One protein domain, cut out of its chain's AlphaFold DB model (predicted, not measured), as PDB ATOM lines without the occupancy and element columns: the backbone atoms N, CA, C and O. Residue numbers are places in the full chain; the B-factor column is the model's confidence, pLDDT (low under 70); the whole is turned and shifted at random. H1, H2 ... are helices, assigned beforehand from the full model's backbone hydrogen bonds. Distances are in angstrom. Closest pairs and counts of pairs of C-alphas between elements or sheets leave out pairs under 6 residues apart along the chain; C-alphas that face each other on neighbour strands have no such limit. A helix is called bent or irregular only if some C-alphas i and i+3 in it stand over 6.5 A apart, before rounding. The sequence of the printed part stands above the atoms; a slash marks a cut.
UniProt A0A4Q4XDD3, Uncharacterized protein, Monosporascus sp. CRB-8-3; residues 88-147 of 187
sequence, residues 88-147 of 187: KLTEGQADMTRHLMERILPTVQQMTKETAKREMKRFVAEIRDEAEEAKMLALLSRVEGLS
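Overview. This is residues 88 to 147 of the 187 residues of an uncharacterized protein of Monosporascus sp. CRB-8-3 (UniProt A0A4Q4XDD3). Picture a lopsided helical hairpin: one very long helix, H1, makes the length of the rod, and the much shorter H2 folds back beside the last part of it. The first part of H1 sticks out with nothing beside it, at residues 91 to 96 and 98 to 112. The printed part has 60 residues with two named helices, H1 then H2, and no named strand; its class is all helix. It is extended, with a radius of gyration of the C-alphas of 18.4 A, and it spans 58 by 21 by 16 A.

Arrangement. Begin with H1, residues 91 to 126, which has a kink of 27 degrees near residue 104. It is neither bent nor irregular, but only just: C-alphas 103 and 106 are 6.5 A apart. Go on past a tight link of 3 residues to H2, residues 130 to 145. The two helices form a hairpin and run opposite ways at a shallow tilt of 24 degrees. They touch through residues 117 to 125 of H1 and 133 to 140 of H2 alone; look for the closest C-alphas at Val 124 and Glu 133, 5.4 A apart. In H2 every O i to N i+4 pair is within hydrogen-bond range, and in H1 30 of 32 are.

Along the chain. Find C-alpha 91 at (-4.102, -16.313, 24.116); from there H1 runs 52.2 A to C-alpha 126 at (-26.521, -63.361, 27.043). H2 starts at C-alpha 130 and runs 22.5 A to C-alpha 145 at (-21.729, -47.649, 9.880).

Size, cuts and confidence. The two C-alphas farthest apart are those of Lys 88 and Glu 130, at 58.2 A. The printed part has no cut. In the B-factor column the mean pLDDT of the printed part is 81.6, and you will find values under 70 at residues 88 to 89 and 144 to 147 of this model.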
ATOM      1  N   LYS A  88      -8.073 -13.996  32.807       58.25
ATOM      2  CA  LYS A  88      -7.879 -13.727  31.394       58.25
ATOM      3  C   LYS A  88      -6.837 -14.720  30.917       58.25
ATOM      4  O   LYS A  88      -5.646 -14.435  30.961       58.25
ATOM      5  N   LEU A  89      -7.322 -15.890  30.507       58.94
ATOM      6  CA  LEU A  89      -6.595 -16.902  29.773       58.94
ATOM      7  C   LEU A  89      -5.812 -16.158  28.702       58.94
ATOM      8  O   LEU A  89      -6.391 -15.557  27.793       58.94
ATOM      9  N   THR A  90      -4.494 -16.122  28.872       70.88
ATOM     10  CA  THR A  90      -3.611 -15.576  27.849       70.88
ATOM     11  C   THR A  90      -3.853 -16.370  26.572       70.88
ATOM     12  O   THR A  90      -4.121 -17.572  26.621       70.88
ATOM     13  N   GLU A  91      -3.793 -15.706  25.420       74.75
ATOM     14  CA  GLU A  91      -4.102 -16.313  24.116       74.75
ATOM     15  C   GLU A  91      -3.344 -17.641  23.906       74.75
ATOM     16  O   GLU A  91      -3.921 -18.635  23.469       74.75
ATOM     17  N   GLY A  92      -2.096 -17.714  24.391       78.25
ATOM     18  CA  GLY A  92      -1.294 -18.940  24.385       78.25
ATOM     19  C   GLY A  92      -1.839 -20.087  25.251       78.25
ATOM     20  O   GLY A  92      -1.735 -21.246  24.856       78.25
ATOM     21  N   GLN A  93      -2.449 -19.810  26.405       81.00
ATOM     22  CA  GLN A  93      -3.053 -20.848  27.249       81.00
ATOM     23  C   GLN A  93      -4.338 -21.390  26.612       81.00
ATOM     24  O   GLN A  93      -4.534 -22.605  26.579       81.00
ATOM     25  N   ALA A  94      -5.167 -20.519  26.027       82.06
ATOM     26  CA  ALA A  94      -6.360 -20.938  25.293       82.06
ATOM     27  C   ALA A  94      -6.011 -21.832  24.088       82.06
ATOM     28  O   ALA A  94      -6.685 -22.838  23.844       82.06
ATOM     29  N   ASP A  95      -4.930 -21.518  23.372       88.81
ATOM     30  CA  ASP A  95      -4.463 -22.323  22.244       88.81
ATOM     31  C   ASP A  95      -3.861 -23.664  22.674       88.81
ATOM     32  O   ASP A  95      -4.163 -24.691  22.061       88.81
ATOM     33  N   MET A  96      -3.100 -23.708  23.773       88.00
ATOM     34  CA  MET A  96      -2.632 -24.978  24.343       88.00
ATOM     35  C   MET A  96      -3.796 -25.870  24.780       88.00
ATOM     36  O   MET A  96      -3.812 -27.060  24.456       88.00
ATOM     37  N   THR A  97      -4.798 -25.310  25.464       85.50
ATOM     38  CA  THR A  97      -5.997 -26.052  25.874       85.50
ATOM     39  C   THR A  97      -6.767 -26.571  24.664       85.50
ATOM     40  O   THR A  97      -7.144 -27.744  24.640       85.50
ATOM     41  N   ARG A  98      -6.952 -25.750  23.620       88.75
ATOM     42  CA  ARG A  98      -7.595 -26.176  22.369       88.75
ATOM     43  C   ARG A  98      -6.851 -27.350  21.738       88.75
ATOM     44  O   ARG A  98      -7.467 -28.370  21.436       88.75
ATOM     45  N   HIS A  99      -5.533 -27.240  21.608       91.50
ATOM     46  CA  HIS A  99      -4.722 -28.267  20.967       91.50
ATOM     47  C   HIS A  99      -4.680 -29.571  21.776       91.50
ATOM     48  O   HIS A  99      -4.681 -30.669  21.216       91.50
ATOM     49  N   LEU A 100      -4.708 -29.469  23.106       90.94
ATOM     50  CA  LEU A 100      -4.847 -30.621  23.989       90.94
ATOM     51  C   LEU A 100      -6.196 -31.323  23.781       90.94
ATOM     52  O   LEU A 100      -6.233 -32.543  23.613       90.94
ATOM     53  N   MET A 101      -7.300 -30.569  23.740       89.31
ATOM     54  CA  MET A 101      -8.634 -31.132  23.508       89.31
ATOM     55  C   MET A 101      -8.743 -31.795  22.132       89.31
ATOM     56  O   MET A 101      -9.307 -32.882  22.029       89.31
ATOM     57  N   GLU A 102      -8.167 -31.196  21.089       89.44
ATOM     58  CA  GLU A 102      -8.127 -31.771  19.739       89.44
ATOM     59  C   GLU A 102      -7.400 -33.121  19.688       89.44
ATOM     60  O   GLU A 102      -7.796 -33.998  18.923       89.44
ATOM     61  N   ARG A 103      -6.377 -33.328  20.528       91.62
ATOM     62  CA  ARG A 103      -5.627 -34.594  20.603       91.62
ATOM     63  C   ARG A 103      -6.304 -35.645  21.481       91.62
ATOM     64  O   ARG A 103      -6.317 -36.827  21.136       91.62
ATOM     65  N   ILE A 104      -6.860 -35.235  22.619       91.50
ATOM     66  CA  ILE A 104      -7.456 -36.163  23.590       91.50
ATOM     67  C   ILE A 104      -8.842 -36.621  23.136       91.50
ATOM     68  O   ILE A 104      -9.177 -37.799  23.273       91.50
ATOM     69  N   LEU A 105      -9.650 -35.721  22.571       89.19
ATOM     70  CA  LEU A 105     -11.049 -36.007  22.277       89.19
ATOM     71  C   LEU A 105     -11.249 -37.188  21.308       89.19
ATOM     72  O   LEU A 105     -12.091 -38.032  21.621       89.19
ATOM     73  N   PRO A 106     -10.491 -37.329  20.201       87.44
ATOM     74  CA  PRO A 106     -10.617 -38.494  19.324       87.44
ATOM     75  C   PRO A 106     -10.317 -39.808  20.052       87.44
ATOM     76  O   PRO A 106     -11.020 -40.799  19.862       87.44
ATOM     77  N   THR A 107      -9.315 -39.805  20.935       90.31
ATOM     78  CA  THR A 107      -8.915 -40.984  21.715       90.31
ATOM     79  C   THR A 107     -10.017 -41.403  22.683       90.31
ATOM     80  O   THR A 107     -10.396 -42.573  22.725       90.31
ATOM     81  N   VAL A 108     -10.586 -40.441  23.415       84.62
ATOM     82  CA  VAL A 108     -11.706 -40.693  24.334       84.62
ATOM     83  C   VAL A 108     -12.922 -41.205  23.565       84.62
ATOM     84  O   VAL A 108     -13.491 -42.227  23.939       84.62
ATOM     85  N   GLN A 109     -13.283 -40.565  22.450       86.44
ATOM     86  CA  GLN A 109     -14.406 -40.998  21.615       86.44
ATOM     87  C   GLN A 109     -14.222 -42.427  21.092       86.44
ATOM     88  O   GLN A 109     -15.164 -43.222  21.133       86.44
ATOM     89  N   GLN A 110     -13.012 -42.777  20.653       88.38
ATOM     90  CA  GLN A 110     -12.698 -44.125  20.192       88.38
ATOM     91  C   GLN A 110     -12.802 -45.149  21.328       88.38
ATOM     92  O   GLN A 110     -13.417 -46.201  21.154       88.38
ATOM     93  N   MET A 111     -12.262 -44.838  22.509       85.88
ATOM     94  CA  MET A 111     -12.368 -45.707  23.684       85.88
ATOM     95  C   MET A 111     -13.820 -45.935  24.112       85.88
ATOM     96  O   MET A 111     -14.200 -47.068  24.421       85.88
ATOM     97  N   THR A 112     -14.648 -44.888  24.104       85.81
ATOM     98  CA  THR A 112     -16.078 -44.995  24.414       85.81
ATOM     99  C   THR A 112     -16.798 -45.860  23.380       85.81
ATOM    100  O   THR A 112     -17.575 -46.733  23.766       85.81
ATOM    101  N   LYS A 113     -16.500 -45.690  22.083       86.88
ATOM    102  CA  LYS A 113     -17.077 -46.508  21.003       86.88
ATOM    103  C   LYS A 113     -16.735 -47.990  21.173       86.88
ATOM    104  O   LYS A 113     -17.628 -48.832  21.105       86.88
ATOM    105  N   GLU A 114     -15.473 -48.315  21.442       86.44
ATOM    106  CA  GLU A 114     -15.031 -49.702  21.648       86.44
ATOM    107  C   GLU A 114     -15.614 -50.325  22.920       86.44
ATOM    108  O   GLU A 114     -15.996 -51.496  22.927       86.44
ATOM    109  N   THR A 115     -15.734 -49.542  23.993       88.50
ATOM    110  CA  THR A 115     -16.351 -50.007  25.242       88.50
ATOM    111  C   THR A 115     -17.827 -50.326  25.031       88.50
ATOM    112  O   THR A 115     -18.257 -51.432  25.344       88.50
ATOM    113  N   ALA A 116     -18.580 -49.415  24.409       85.25
ATOM    114  CA  ALA A 116     -19.986 -49.640  24.078       85.25
ATOM    115  C   ALA A 116     -20.168 -50.862  23.161       85.25
ATOM    116  O   ALA A 116     -21.050 -51.686  23.390       85.25
ATOM    117  N   LYS A 117     -19.289 -51.033  22.165       85.69
ATOM    118  CA  LYS A 117     -19.291 -52.203  21.276       85.69
ATOM    119  C   LYS A 117     -19.065 -53.508  22.039       85.69
ATOM    120  O   LYS A 117     -19.747 -54.493  21.765       85.69
ATOM    121  N   ARG A 118     -18.119 -53.538  22.983       89.19
ATOM    122  CA  ARG A 118     -17.838 -54.726  23.806       89.19
ATOM    123  C   ARG A 118     -19.029 -55.092  24.687       89.19
ATOM    124  O   ARG A 118     -19.402 -56.261  24.712       89.19
ATOM    125  N   GLU A 119     -19.613 -54.116  25.374       86.12
ATOM    126  CA  GLU A 119     -20.773 -54.344  26.240       86.12
ATOM    127  C   GLU A 119     -21.981 -54.817  25.431       86.12
ATOM    128  O   GLU A 119     -22.591 -55.823  25.774       86.12
ATOM    129  N   MET A 120     -22.263 -54.193  24.285       81.81
ATOM    130  CA  MET A 120     -23.383 -54.609  23.440       81.81
ATOM    131  C   MET A 120     -23.189 -56.029  22.886       81.81
ATOM    132  O   MET A 120     -24.134 -56.807  22.869       81.81
ATOM    133  N   LYS A 121     -21.958 -56.425  22.533       81.88
ATOM    134  CA  LYS A 121     -21.648 -57.823  22.182       81.88
ATOM    135  C   LYS A 121     -21.843 -58.796  23.348       81.88
ATOM    136  O   LYS A 121     -22.291 -59.914  23.116       81.88
ATOM    137  N   ARG A 122     -21.500 -58.395  24.578       88.69
ATOM    138  CA  ARG A 122     -21.745 -59.212  25.776       88.69
ATOM    139  C   ARG A 122     -23.246 -59.422  25.978       88.69
ATOM    140  O   ARG A 122     -23.650 -60.562  26.157       88.69
ATOM    141  N   PHE A 123     -24.046 -58.361  25.867       82.12
ATOM    142  CA  PHE A 123     -25.503 -58.457  25.969       82.12
ATOM    143  C   PHE A 123     -26.100 -59.362  24.890       82.12
ATOM    144  O   PHE A 123     -26.909 -60.220  25.218       82.12
ATOM    145  N   VAL A 124     -25.667 -59.239  23.627       82.38
ATOM    146  CA  VAL A 124     -26.111 -60.125  22.528       82.38
ATOM    147  C   VAL A 124     -25.896 -61.594  22.885       82.38
ATOM    148  O   VAL A 124     -26.807 -62.390  22.719       82.38
ATOM    149  N   ALA A 125     -24.731 -61.946  23.434       83.44
ATOM    150  CA  ALA A 125     -24.419 -63.330  23.793       83.44
ATOM    151  C   ALA A 125     -25.205 -63.866  25.008       83.44
ATOM    152  O   ALA A 125     -25.259 -65.078  25.211       83.44
ATOM    153  N   GLU A 126     -25.761 -62.987  25.844       89.75
ATOM    154  CA  GLU A 126     -26.521 -63.361  27.043       89.75
ATOM    155  C   GLU A 126     -28.026 -63.500  26.767       89.75
ATOM    156  O   GLU A 126     -28.720 -64.267  27.444       89.75
ATOM    157  N   ILE A 127     -28.533 -62.797  25.753       86.25
ATOM    158  CA  ILE A 127     -29.931 -62.892  25.344       86.25
ATOM    159  C   ILE A 127     -30.207 -64.273  24.735       86.25
ATOM    160  O   ILE A 127     -29.508 -64.743  23.847       86.25
ATOM    161  N   ARG A 128     -31.271 -64.920  25.224       85.94
ATOM    162  CA  ARG A 128     -31.784 -66.200  24.695       85.94
ATOM    163  C   ARG A 128     -32.933 -66.030  23.698       85.94
ATOM    164  O   ARG A 128     -33.424 -67.021  23.171       85.94
ATOM    165  N   ASP A 129     -33.396 -64.798  23.515       90.25
ATOM    166  CA  ASP A 129     -34.472 -64.435  22.600       90.25
ATOM    167  C   ASP A 129     -33.885 -63.947  21.270       90.25
ATOM    168  O   ASP A 129     -33.247 -62.896  21.194       90.25
ATOM    169  N   GLU A 130     -34.116 -64.721  20.213       82.50
ATOM    170  CA  GLU A 130     -33.560 -64.474  18.879       82.50
ATOM    171  C   GLU A 130     -34.035 -63.136  18.273       82.50
ATOM    172  O   GLU A 130     -33.317 -62.509  17.486       82.50
ATOM    173  N   ALA A 131     -35.227 -62.648  18.644       81.81
ATOM    174  CA  ALA A 131     -35.764 -61.390  18.130       81.81
ATOM    175  C   ALA A 131     -35.090 -60.174  18.785       81.81
ATOM    176  O   ALA A 131     -34.804 -59.185  18.103       81.81
ATOM    177  N   GLU A 132     -34.806 -60.236  20.087       82.06
ATOM    178  CA  GLU A 132     -34.014 -59.214  20.784       82.06
ATOM    179  C   GLU A 132     -32.533 -59.252  20.370       82.06
ATOM    180  O   GLU A 132     -31.919 -58.198  20.166       82.06
ATOM    181  N   GLU A 133     -31.972 -60.443  20.130       80.06
ATOM    182  CA  GLU A 133     -30.620 -60.609  19.582       80.06
ATOM    183  C   GLU A 133     -30.472 -59.879  18.233       80.06
ATOM    184  O   GLU A 133     -29.558 -59.067  18.044       80.06
ATOM    185  N   ALA A 134     -31.429 -60.074  17.318       76.19
ATOM    186  CA  ALA A 134     -31.439 -59.426  16.008       76.19
ATOM    187  C   ALA A 134     -31.525 -57.890  16.094       76.19
ATOM    188  O   ALA A 134     -30.839 -57.184  15.344       76.19
ATOM    189  N   LYS A 135     -32.322 -57.342  17.025       80.12
ATOM    190  CA  LYS A 135     -32.415 -55.885  17.249       80.12
ATOM    191  C   LYS A 135     -31.084 -55.306  17.720       80.12
ATOM    192  O   LYS A 135     -30.659 -54.258  17.225       80.12
ATOM    193  N   MET A 136     -30.401 -55.982  18.641       81.38
ATOM    194  CA  MET A 136     -29.106 -55.522  19.145       81.38
ATOM    195  C   MET A 136     -27.988 -55.653  18.105       81.38
ATOM    196  O   MET A 136     -27.153 -54.752  17.994       81.38
ATOM    197  N   LEU A 137     -28.002 -56.699  17.276       77.56
ATOM    198  CA  LEU A 137     -27.097 -56.816  16.127       77.56
ATOM    199  C   LEU A 137     -27.324 -55.687  15.108       77.56
ATOM    200  O   LEU A 137     -26.361 -55.069  14.654       77.56
ATOM    201  N   ALA A 138     -28.579 -55.332  14.817       79.25
ATOM    202  CA  ALA A 138     -28.899 -54.201  13.942       79.25
ATOM    203  C   ALA A 138     -28.410 -52.851  14.511       79.25
ATOM    204  O   ALA A 138     -27.929 -51.990  13.765       79.25
ATOM    205  N   LEU A 139     -28.483 -52.662  15.834       82.25
ATOM    206  CA  LEU A 139     -27.908 -51.495  16.512       82.25
ATOM    207  C   LEU A 139     -26.375 -51.475  16.418       82.25
ATOM    208  O   LEU A 139     -25.805 -50.416  16.146       82.25
ATOM    209  N   LEU A 140     -25.709 -52.624  16.578       78.50
ATOM    210  CA  LEU A 140     -24.255 -52.753  16.420       78.50
ATOM    211  C   LEU A 140     -23.817 -52.343  15.012       78.50
ATOM    212  O   LEU A 140     -22.915 -51.516  14.871       78.50
ATOM    213  N   SER A 141     -24.505 -52.842  13.982       76.25
ATOM    214  CA  SER A 141     -24.228 -52.481  12.589       76.25
ATOM    215  C   SER A 141     -24.443 -50.992  12.319       76.25
ATOM    216  O   SER A 141     -23.647 -50.379  11.608       76.25
ATOM    217  N   ARG A 142     -25.465 -50.369  12.925       77.69
ATOM    218  CA  ARG A 142     -25.663 -48.913  12.836       77.69
ATOM    219  C   ARG A 142     -24.492 -48.151  13.440       77.69
ATOM    220  O   ARG A 142     -23.961 -47.276  12.773       77.69
ATOM    221  N   VAL A 143     -24.050 -48.495  14.651       71.31
ATOM    222  CA  VAL A 143     -22.910 -47.839  15.323       71.31
ATOM    223  C   VAL A 143     -21.602 -48.001  14.536       71.31
ATOM    224  O   VAL A 143     -20.746 -47.109  14.543       71.31
ATOM    225  N   GLU A 144     -21.438 -49.123  13.840       66.25
ATOM    226  CA  GLU A 144     -20.269 -49.406  13.007       66.25
ATOM    227  C   GLU A 144     -20.300 -48.630  11.678       66.25
ATOM    228  O   GLU A 144     -19.263 -48.129  11.250       66.25
ATOM    229  N   GLY A 145     -21.492 -48.429  11.100       64.44
ATOM    230  CA  GLY A 145     -21.729 -47.649   9.880       64.44
ATOM    231  C   GLY A 145     -21.922 -46.138  10.070       64.44
ATOM    232  O   GLY A 145     -22.092 -45.422   9.081       64.44
ATOM    233  N   LEU A 146     -21.899 -45.616  11.304       50.72
ATOM    234  CA  LEU A 146     -21.916 -44.170  11.535       50.72
ATOM    235  C   LEU A 146     -20.595 -43.548  11.051       50.72
ATOM    236  O   LEU A 146     -19.588 -43.529  11.762       50.72
ATOM    237  N   SER A 147     -20.648 -43.003   9.833       46.66
ATOM    238  CA  SER A 147     -19.828 -41.878   9.367       46.66
ATOM    239  C   SER A 147     -19.745 -40.803  10.468       46.66
ATOM    240  O   SER A 147     -20.719 -40.664  11.223       46.66
TER     241      SER A 147